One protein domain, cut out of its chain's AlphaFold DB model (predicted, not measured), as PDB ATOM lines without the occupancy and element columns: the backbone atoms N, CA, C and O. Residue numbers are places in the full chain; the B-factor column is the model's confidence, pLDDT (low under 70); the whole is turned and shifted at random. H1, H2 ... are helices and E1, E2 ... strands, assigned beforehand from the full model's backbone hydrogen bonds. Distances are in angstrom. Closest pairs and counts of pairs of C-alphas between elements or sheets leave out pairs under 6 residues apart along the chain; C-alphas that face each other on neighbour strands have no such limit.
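This is residues 48 to 118 of the 324 residues of the protein "Hypothetical protein" of Polarella glacialis (UniProt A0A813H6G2). This domain has little regular structure: a long unnamed stretch, residues 48 to 71, leads past the short H1 to the longer helix H2, and a small hairpin, E1 and E2, folds back near residues 93 to 98 of H2. The 71 printed residues include two named helices, then two antiparallel strands; the class is mixed, with 28 residues in named elements. It is extended, radius of gyration of the C-alphas 19.1 A, spanning 54 by 29 by 25 A.

Residues 48 to 61 stand free. H1, residues 72 to 75, is apart from H2, residues 83 to 98. The closest C-alphas of H2 and E1, residues 103 to 106, are those of Thr 97 and Arg 105, 6.4 A. E1 and E2, residues 114 to 117, form a hairpin at 145 degrees; N 104 and O 116 are 2.8 A apart. H2 has every O i to N i+4 pair within hydrogen-bond range; H1 is too short for one.

H1 begins at C-alpha 72 (293.168, -25.370, -9.600). H2 is 21.9 A long. E2 ends at C-alpha 117 (269.756, -6.261, 7.770).

The C-alphas farthest apart, of Pro 59 and Arg 101, are 54.9 A apart. The printed part has no cut. Confidence is low at, among others, residues 61 to 70.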
ATOM      1  N   PHE A  48     287.085 -49.221  15.165       78.25
ATOM      2  CA  PHE A  48     286.669 -48.235  14.168       78.25
ATOM      3  C   PHE A  48     286.875 -48.784  12.750       78.25
ATOM      4  O   PHE A  48     287.654 -49.710  12.525       78.25
ATOM      5  N   GLY A  49     286.160 -48.222  11.778       81.75
ATOM      6  CA  GLY A  49     286.247 -48.610  10.374       81.75
ATOM      7  C   GLY A  49     285.929 -47.438   9.454       81.75
ATOM      8  O   GLY A  49     285.513 -46.373   9.910       81.75
ATOM      9  N   VAL A  50     286.145 -47.639   8.156       82.31
ATOM     10  CA  VAL A  50     285.850 -46.626   7.141       82.31
ATOM     11  C   VAL A  50     284.343 -46.450   6.964       82.31
ATOM     12  O   VAL A  50     283.589 -47.419   7.026       82.31
ATOM     13  N   SER A  51     283.907 -45.216   6.716       67.25
ATOM     14  CA  SER A  51     282.536 -44.931   6.294       67.25
ATOM     15  C   SER A  51     282.290 -45.550   4.918       67.25
ATOM     16  O   SER A  51     282.933 -45.158   3.943       67.25
ATOM     17  N   ASP A  52     281.375 -46.512   4.827       60.59
ATOM     18  CA  ASP A  52     280.976 -47.140   3.567       60.59
ATOM     19  C   ASP A  52     279.505 -46.809   3.260       60.59
ATOM     20  O   ASP A  52     278.624 -47.289   3.985       60.59
ATOM     21  N   PRO A  53     279.207 -45.978   2.234       56.88
ATOM     22  CA  PRO A  53     280.116 -45.283   1.297       56.88
ATOM     23  C   PRO A  53     280.679 -43.948   1.851       56.88
ATOM     24  O   PRO A  53     280.007 -43.313   2.669       56.88
ATOM     25  N   PRO A  54     281.870 -43.459   1.409       60.09
ATOM     26  CA  PRO A  54     282.564 -43.752   0.141       60.09
ATOM     27  C   PRO A  54     283.739 -44.759   0.182       60.09
ATOM     28  O   PRO A  54     284.393 -44.943  -0.846       60.09
ATOM     29  N   GLY A  55     284.027 -45.419   1.307       78.25
ATOM     30  CA  GLY A  55     285.118 -46.399   1.420       78.25
ATOM     31  C   GLY A  55     286.521 -45.779   1.517       78.25
ATOM     32  O   GLY A  55     286.681 -44.578   1.739       78.25
ATOM     33  N   PHE A  56     287.565 -46.612   1.410       77.31
ATOM     34  CA  PHE A  56     288.958 -46.162   1.541       77.31
ATOM     35  C   PHE A  56     289.411 -45.331   0.337       77.31
ATOM     36  O   PHE A  56     289.150 -45.675  -0.817       77.31
ATOM     37  N   CYS A  57     290.181 -44.275   0.595       73.31
ATOM     38  CA  CYS A  57     290.896 -43.570  -0.459       73.31
ATOM     39  C   CYS A  57     291.972 -44.468  -1.095       73.31
ATOM     40  O   CYS A  57     292.551 -45.337  -0.443       73.31
ATOM     41  N   PHE A  58     292.310 -44.218  -2.363       76.88
ATOM     42  CA  PHE A  58     293.429 -44.913  -3.005       76.88
ATOM     43  C   PHE A  58     294.751 -44.688  -2.243       76.88
ATOM     44  O   PHE A  58     294.946 -43.612  -1.669       76.88
ATOM     45  N   PRO A  59     295.722 -45.623  -2.317       73.75
ATOM     46  CA  PRO A  59     297.031 -45.479  -1.671       73.75
ATOM     47  C   PRO A  59     297.793 -44.204  -2.053       73.75
ATOM     48  O   PRO A  59     298.687 -43.784  -1.323       73.75
ATOM     49  N   HIS A  60     297.443 -43.588  -3.185       72.69
ATOM     50  CA  HIS A  60     298.024 -42.344  -3.690       72.69
ATOM     51  C   HIS A  60     297.011 -41.186  -3.740       72.69
ATOM     52  O   HIS A  60     297.298 -40.169  -4.364       72.69
ATOM     53  N   CYS A  61     295.831 -41.324  -3.119       69.75
ATOM     54  CA  CYS A  61     294.882 -40.216  -3.017       69.75
ATOM     55  C   CYS A  61     295.479 -39.138  -2.121       69.75
ATOM     56  O   CYS A  61     295.851 -39.395  -0.978       69.75
ATOM     57  N   ASP A  62     295.529 -37.928  -2.647       63.41
ATOM     58  CA  ASP A  62     295.922 -36.717  -1.938       63.41
ATOM     59  C   ASP A  62     294.679 -35.897  -1.530       63.41
ATOM     60  O   ASP A  62     294.789 -34.756  -1.099       63.41
ATOM     61  N   CYS A  63     293.486 -36.474  -1.690       64.06
ATOM     62  CA  CYS A  63     292.183 -35.825  -1.572       64.06
ATOM     63  C   CYS A  63     291.815 -35.337  -0.159       64.06
ATOM     64  O   CYS A  63     290.995 -34.435  -0.043       64.06
ATOM     65  N   MET A  64     292.409 -35.924   0.884       62.28
ATOM     66  CA  MET A  64     292.161 -35.588   2.299       62.28
ATOM     67  C   MET A  64     293.456 -35.183   3.023       62.28
ATOM     68  O   MET A  64     293.588 -35.341   4.237       62.28
ATOM     69  N   ASP A  65     294.452 -34.740   2.254       64.81
ATOM     70  CA  ASP A  65     295.663 -34.123   2.779       64.81
ATOM     71  C   ASP A  65     295.402 -32.618   2.914       64.81
ATOM     72  O   ASP A  65     295.691 -31.837   2.006       64.81
ATOM     73  N   ASP A  66     294.791 -32.214   4.034       57.59
ATOM     74  CA  ASP A  66     294.393 -30.821   4.316       57.59
ATOM     75  C   ASP A  66     295.576 -29.830   4.308       57.59
ATOM     76  O   ASP A  66     295.386 -28.618   4.410       57.59
ATOM     77  N   GLN A  67     296.812 -30.325   4.180       56.81
ATOM     78  CA  GLN A  67     298.028 -29.516   4.178       56.81
ATOM     79  C   GLN A  67     298.546 -29.175   2.781       56.81
ATOM     80  O   GLN A  67     299.429 -28.316   2.663       56.81
ATOM     81  N   ARG A  68     298.027 -29.792   1.710       64.12
ATOM     82  CA  ARG A  68     298.463 -29.423   0.359       64.12
ATOM     83  C   ARG A  68     297.630 -28.264  -0.193       64.12
ATOM     84  O   ARG A  68     296.409 -28.247  -0.035       64.12
ATOM     85  N   PRO A  69     298.251 -27.324  -0.925       63.91
ATOM     86  CA  PRO A  69     297.501 -26.368  -1.724       63.91
ATOM     87  C   PRO A  69     296.525 -27.114  -2.641       63.91
ATOM     88  O   PRO A  69     296.926 -28.028  -3.375       63.91
ATOM     89  N   GLN A  70     295.244 -26.741  -2.588       66.00
ATOM     90  CA  GLN A  70     294.251 -27.266  -3.521       66.00
ATOM     91  C   GLN A  70     294.688 -26.922  -4.943       66.00
ATOM     92  O   GLN A  70     295.082 -25.789  -5.240       66.00
ATOM     93  N   LYS A  71     294.670 -27.919  -5.823       74.06
ATOM     94  CA  LYS A  71     295.069 -27.727  -7.213       74.06
ATOM     95  C   LYS A  71     293.922 -27.023  -7.942       74.06
ATOM     96  O   LYS A  71     292.762 -27.280  -7.615       74.06
ATOM     97  N   PRO A  72     294.200 -26.169  -8.945       72.62
ATOM     98  CA  PRO A  72     293.168 -25.370  -9.600       72.62
ATOM     99  C   PRO A  72     291.949 -26.188 -10.031       72.62
ATOM    100  O   PRO A  72     290.841 -25.820  -9.668       72.62
ATOM    101  N   TRP A  73     292.151 -27.360 -10.647       75.81
ATOM    102  CA  TRP A  73     291.080 -28.254 -11.120       75.81
ATOM    103  C   TRP A  73     290.153 -28.814 -10.028       75.81
ATOM    104  O   TRP A  73     289.072 -29.312 -10.330       75.81
ATOM    105  N   GLU A  74     290.563 -28.759  -8.763       69.25
ATOM    106  CA  GLU A  74     289.768 -29.210  -7.614       69.25
ATOM    107  C   GLU A  74     288.801 -28.115  -7.160       69.25
ATOM    108  O   GLU A  74     287.693 -28.403  -6.699       69.25
ATOM    109  N   THR A  75     289.208 -26.861  -7.370       71.25
ATOM    110  CA  THR A  75     288.437 -25.645  -7.092       71.25
ATOM    111  C   THR A  75     287.667 -25.122  -8.309       71.25
ATOM    112  O   THR A  75     286.617 -24.506  -8.147       71.25
ATOM    113  N   SER A  76     288.137 -25.414  -9.524       68.81
ATOM    114  CA  SER A  76     287.554 -25.014 -10.808       68.81
ATOM    115  C   SER A  76     286.780 -26.188 -11.404       68.81
ATOM    116  O   SER A  76     287.227 -26.867 -12.335       68.81
ATOM    117  N   LYS A  77     285.621 -26.504 -10.826       72.19
ATOM    118  CA  LYS A  77     284.733 -27.508 -11.423       72.19
ATOM    119  C   LYS A  77     283.919 -26.831 -12.532       72.19
ATOM    120  O   LYS A  77     283.388 -25.753 -12.283       72.19
ATOM    121  N   PRO A  78     283.721 -27.446 -13.711       73.50
ATOM    122  CA  PRO A  78     282.943 -26.828 -14.793       73.50
ATOM    123  C   PRO A  78     281.525 -26.396 -14.379       73.50
ATOM    124  O   PRO A  78     281.003 -25.410 -14.879       73.50
ATOM    125  N   TRP A  79     280.916 -27.095 -13.418       68.88
ATOM    126  CA  TRP A  79     279.621 -26.723 -12.836       68.88
ATOM    127  C   TRP A  79     279.708 -25.605 -11.774       68.88
ATOM    128  O   TRP A  79     278.708 -24.946 -11.472       68.88
ATOM    129  N   LEU A  80     280.890 -25.371 -11.186       66.50
ATOM    130  CA  LEU A  80     281.172 -24.187 -10.364       66.50
ATOM    131  C   LEU A  80     281.342 -22.939 -11.236       66.50
ATOM    132  O   LEU A  80     280.882 -21.874 -10.840       66.50
ATOM    133  N   GLU A  81     281.936 -23.100 -12.416       73.88
ATOM    134  CA  GLU A  81     282.308 -22.022 -13.342       73.88
ATOM    135  C   GLU A  81     281.332 -21.847 -14.511       73.88
ATOM    136  O   GLU A  81     281.679 -21.259 -15.532       73.88
ATOM    137  N   ASP A  82     280.099 -22.338 -14.378       84.81
ATOM    138  CA  ASP A  82     279.053 -22.101 -15.370       84.81
ATOM    139  C   ASP A  82     278.815 -20.577 -15.502       84.81
ATOM    140  O   ASP A  82     278.386 -19.934 -14.529       84.81
ATOM    141  N   PRO A  83     279.086 -19.965 -16.676       87.50
ATOM    142  CA  PRO A  83     278.910 -18.532 -16.879       87.50
ATOM    143  C   PRO A  83     277.462 -18.088 -16.681       87.50
ATOM    144  O   PRO A  83     277.223 -16.994 -16.170       87.50
ATOM    145  N   THR A  84     276.490 -18.932 -17.039       87.44
ATOM    146  CA  THR A  84     275.063 -18.648 -16.864       87.44
ATOM    147  C   THR A  84     274.706 -18.622 -15.384       87.44
ATOM    148  O   THR A  84     274.085 -17.664 -14.918       87.44
ATOM    149  N   ARG A  85     275.161 -19.617 -14.613       81.56
ATOM    150  CA  ARG A  85     274.993 -19.635 -13.155       81.56
ATOM    151  C   ARG A  85     275.686 -18.443 -12.497       81.56
ATOM    152  O   ARG A  85     275.081 -17.781 -11.658       81.56
ATOM    153  N   THR A  86     276.920 -18.143 -12.891       85.25
ATOM    154  CA  THR A  86     277.699 -17.014 -12.357       85.25
ATOM    155  C   THR A  86     277.000 -15.684 -12.633       85.25
ATOM    156  O   THR A  86     276.853 -14.865 -11.727       85.25
ATOM    157  N   ALA A  87     276.497 -15.482 -13.853       88.94
ATOM    158  CA  ALA A  87     275.712 -14.306 -14.210       88.94
ATOM    159  C   ALA A  87     274.417 -14.208 -13.390       88.94
ATOM    160  O   ALA A  87     274.107 -13.136 -12.877       88.94
ATOM    161  N   ALA A  88     273.691 -15.317 -13.207       84.50
ATOM    162  CA  ALA A  88     272.472 -15.348 -12.400       84.50
ATOM    163  C   ALA A  88     272.739 -15.041 -10.915       84.50
ATOM    164  O   ALA A  88     271.986 -14.289 -10.289       84.50
ATOM    165  N   VAL A  89     273.830 -15.571 -10.351       84.12
ATOM    166  CA  VAL A  89     274.275 -15.277  -8.980       84.12
ATOM    167  C   VAL A  89     274.645 -13.803  -8.841       84.12
ATOM    168  O   VAL A  89     274.150 -13.147  -7.929       84.12
ATOM    169  N   ASN A  90     275.445 -13.253  -9.760       88.69
ATOM    170  CA  ASN A  90     275.821 -11.838  -9.736       88.69
ATOM    171  C   ASN A  90     274.594 -10.929  -9.860       88.69
ATOM    172  O   ASN A  90     274.424 -10.032  -9.042       88.69
ATOM    173  N   ALA A  91     273.682 -11.224 -10.791       90.31
ATOM    174  CA  ALA A  91     272.424 -10.495 -10.924       90.31
ATOM    175  C   ALA A  91     271.585 -10.546  -9.636       90.31
ATOM    176  O   ALA A  91     271.001  -9.540  -9.241       90.31
ATOM    177  N   SER A  92     271.556 -11.690  -8.945       83.06
ATOM    178  CA  SER A  92     270.850 -11.841  -7.666       83.06
ATOM    179  C   SER A  92     271.518 -11.048  -6.536       83.06
ATOM    180  O   SER A  92     270.831 -10.382  -5.759       83.06
ATOM    181  N   ILE A  93     272.853 -11.070  -6.457       87.25
ATOM    182  CA  ILE A  93     273.648 -10.285  -5.499       87.25
ATOM    183  C   ILE A  93     273.444  -8.788  -5.737       87.25
ATOM    184  O   ILE A  93     273.252  -8.039  -4.776       87.25
ATOM    185  N   ASP A  94     273.458  -8.345  -6.991       90.69
ATOM    186  CA  ASP A  94     273.270  -6.944  -7.364       90.69
ATOM    187  C   ASP A  94     271.836  -6.491  -7.097       90.69
ATOM    188  O   ASP A  94     271.633  -5.430  -6.505       90.69
ATOM    189  N   ALA A  95     270.840  -7.319  -7.425       86.69
ATOM    190  CA  ALA A  95     269.444  -7.059  -7.094       86.69
ATOM    191  C   ALA A  95     269.237  -6.929  -5.578       86.69
ATOM    192  O   ALA A  95     268.543  -6.016  -5.139       86.69
ATOM    193  N   LEU A  96     269.868  -7.788  -4.770       85.00
ATOM    194  CA  LEU A  96     269.803  -7.706  -3.309       85.00
ATOM    195  C   LEU A  96     270.557  -6.480  -2.766       85.00
ATOM    196  O   LEU A  96     270.078  -5.810  -1.855       85.00
ATOM    197  N   THR A  97     271.710  -6.147  -3.352       88.56
ATOM    198  CA  THR A  97     272.519  -4.972  -2.983       88.56
ATOM    199  C   THR A  97     271.802  -3.662  -3.309       88.56
ATOM    200  O   THR A  97     271.857  -2.718  -2.519       88.56
ATOM    201  N   ALA A  98     271.093  -3.600  -4.442       89.38
ATOM    202  CA  ALA A  98     270.308  -2.439  -4.860       89.38
ATOM    203  C   ALA A  98     269.202  -2.090  -3.855       89.38
ATOM    204  O   ALA A  98     268.734  -0.952  -3.787       89.38
ATOM    205  N   GLN A  99     268.821  -3.043  -3.011       86.75
ATOM    206  CA  GLN A  99     267.816  -2.858  -1.987       86.75
ATOM    207  C   GLN A  99     268.412  -2.352  -0.666       86.75
ATOM    208  O   GLN A  99     268.117  -2.836   0.434       86.75
ATOM    209  N   ALA A 100     269.216  -1.295  -0.782       82.81
ATOM    210  CA  ALA A 100     269.967  -0.671   0.304       82.81
ATOM    211  C   ALA A 100     269.100  -0.159   1.467       82.81
ATOM    212  O   ALA A 100     269.632   0.258   2.490       82.81
ATOM    213  N   ARG A 101     267.768  -0.165   1.328       76.69
ATOM    214  CA  ARG A 101     266.821   0.131   2.408       76.69
ATOM    215  C   ARG A 101     266.758  -0.990   3.442       76.69
ATOM    216  O   ARG A 101     266.717  -0.696   4.634       76.69
ATOM    217  N   PHE A 102     266.776  -2.251   3.015       72.25
ATOM    218  CA  PHE A 102     266.561  -3.386   3.914       72.25
ATOM    219  C   PHE A 102     267.849  -4.130   4.272       72.25
ATOM    220  O   PHE A 102     267.980  -4.610   5.399       72.25
ATOM    221  N   VAL A 103     268.806  -4.188   3.349       83.38
ATOM    222  CA  VAL A 103     270.042  -4.954   3.504       83.38
ATOM    223  C   VAL A 103     271.242  -4.067   3.215       83.38
ATOM    224  O   VAL A 103     271.222  -3.215   2.328       83.38
ATOM    225  N   ARG A 104     272.312  -4.291   3.972       86.38
ATOM    226  CA  ARG A 104     273.626  -3.703   3.760       86.38
ATOM    227  C   ARG A 104     274.617  -4.798   3.424       86.38
ATOM    228  O   ARG A 104     274.766  -5.774   4.155       86.38
ATOM    229  N   ARG A 105     275.336  -4.595   2.323       88.94
ATOM    230  CA  ARG A 105     276.489  -5.415   1.962       88.94
ATOM    231  C   ARG A 105     277.683  -5.025   2.836       88.94
ATOM    232  O   ARG A 105     278.034  -3.847   2.932       88.94
ATOM    233  N   ARG A 106     278.317  -6.011   3.464       86.25
ATOM    234  CA  ARG A 106     279.538  -5.877   4.264       86.25
ATOM    235  C   ARG A 106     280.673  -6.718   3.699       86.25
ATOM    236  O   ARG A 106     280.466  -7.551   2.826       86.25
ATOM    237  N   GLY A 107     281.888  -6.449   4.179       84.19
ATOM    238  CA  GLY A 107     283.069  -7.266   3.890       84.19
ATOM    239  C   GLY A 107     283.599  -7.183   2.456       84.19
ATOM    240  O   GLY A 107     284.351  -8.054   2.034       84.19
ATOM    241  N   GLN A 108     283.262  -6.125   1.706       83.12
ATOM    242  CA  GLN A 108     283.809  -5.907   0.360       83.12
ATOM    243  C   GLN A 108     285.340  -5.746   0.372       83.12
ATOM    244  O   GLN A 108     286.012  -6.240  -0.527       83.12
ATOM    245  N   VAL A 109     285.899  -5.122   1.416       81.69
ATOM    246  CA  VAL A 109     287.357  -4.956   1.591       81.69
ATOM    247  C   VAL A 109     288.017  -6.244   2.087       81.69
ATOM    248  O   VAL A 109     289.068  -6.632   1.593       81.69
ATOM    249  N   THR A 110     287.386  -6.942   3.035       84.38
ATOM    250  CA  THR A 110     287.922  -8.180   3.626       84.38
ATOM    251  C   THR A 110     287.700  -9.414   2.750       84.38
ATOM    252  O   THR A 110     288.104 -10.506   3.132       84.38
ATOM    253  N   LYS A 111     287.025  -9.260   1.601       78.19
ATOM    254  CA  LYS A 111     286.519 -10.343   0.737       78.19
ATOM    255  C   LYS A 111     285.552 -11.314   1.433       78.19
ATOM    256  O   LYS A 111     285.146 -12.303   0.835       78.19
ATOM    257  N   MET A 112     285.103 -10.996   2.646       74.94
ATOM    258  CA  MET A 112     284.069 -11.730   3.377       74.94
ATOM    259  C   MET A 112     282.699 -11.111   3.096       74.94
ATOM    260  O   MET A 112     282.077 -10.528   3.984       74.94
ATOM    261  N   CYS A 113     282.262 -11.153   1.835       77.31
ATOM    262  CA  CYS A 113     280.999 -10.538   1.435       77.31
ATOM    263  C   CYS A 113     279.819 -11.183   2.177       77.31
ATOM    264  O   CYS A 113     279.490 -12.339   1.930       77.31
ATOM    265  N   SER A 114     279.165 -10.420   3.049       84.50
ATOM    266  CA  SER A 114     277.938 -10.827   3.734       84.50
ATOM    267  C   SER A 114     276.874  -9.742   3.619       84.50
ATOM    268  O   SER A 114     277.173  -8.568   3.388       84.50
ATOM    269  N   PHE A 115     275.616 -10.145   3.758       85.94
ATOM    270  CA  PHE A 115     274.482  -9.239   3.811       85.94
ATOM    271  C   PHE A 115     273.929  -9.228   5.233       85.94
ATOM    272  O   PHE A 115     273.610 -10.277   5.783       85.94
ATOM    273  N   GLU A 116     273.830  -8.043   5.828       82.75
ATOM    274  CA  GLU A 116     273.180  -7.833   7.124       82.75
ATOM    275  C   GLU A 116     271.928  -6.975   6.934       82.75
ATOM    276  O   GLU A 116     271.857  -6.155   6.016       82.75
ATOM    277  N   THR A 117     270.921  -7.147   7.787       80.00
ATOM    278  CA  THR A 117     269.756  -6.261   7.770       80.00
ATOM    279  C   THR A 117     270.142  -4.895   8.340       80.00
ATOM    280  O   THR A 117     270.857  -4.794   9.334       80.00
ATOM    281  N   ASN A 118     269.633  -3.810   7.750       74.06
ATOM    282  CA  ASN A 118     269.890  -2.448   8.251       74.06
ATOM    283  C   ASN A 118     269.255  -2.156   9.618       74.06
ATOM    284  O   ASN A 118     269.485  -1.096  10.203       74.06
TER     285      ASN A 118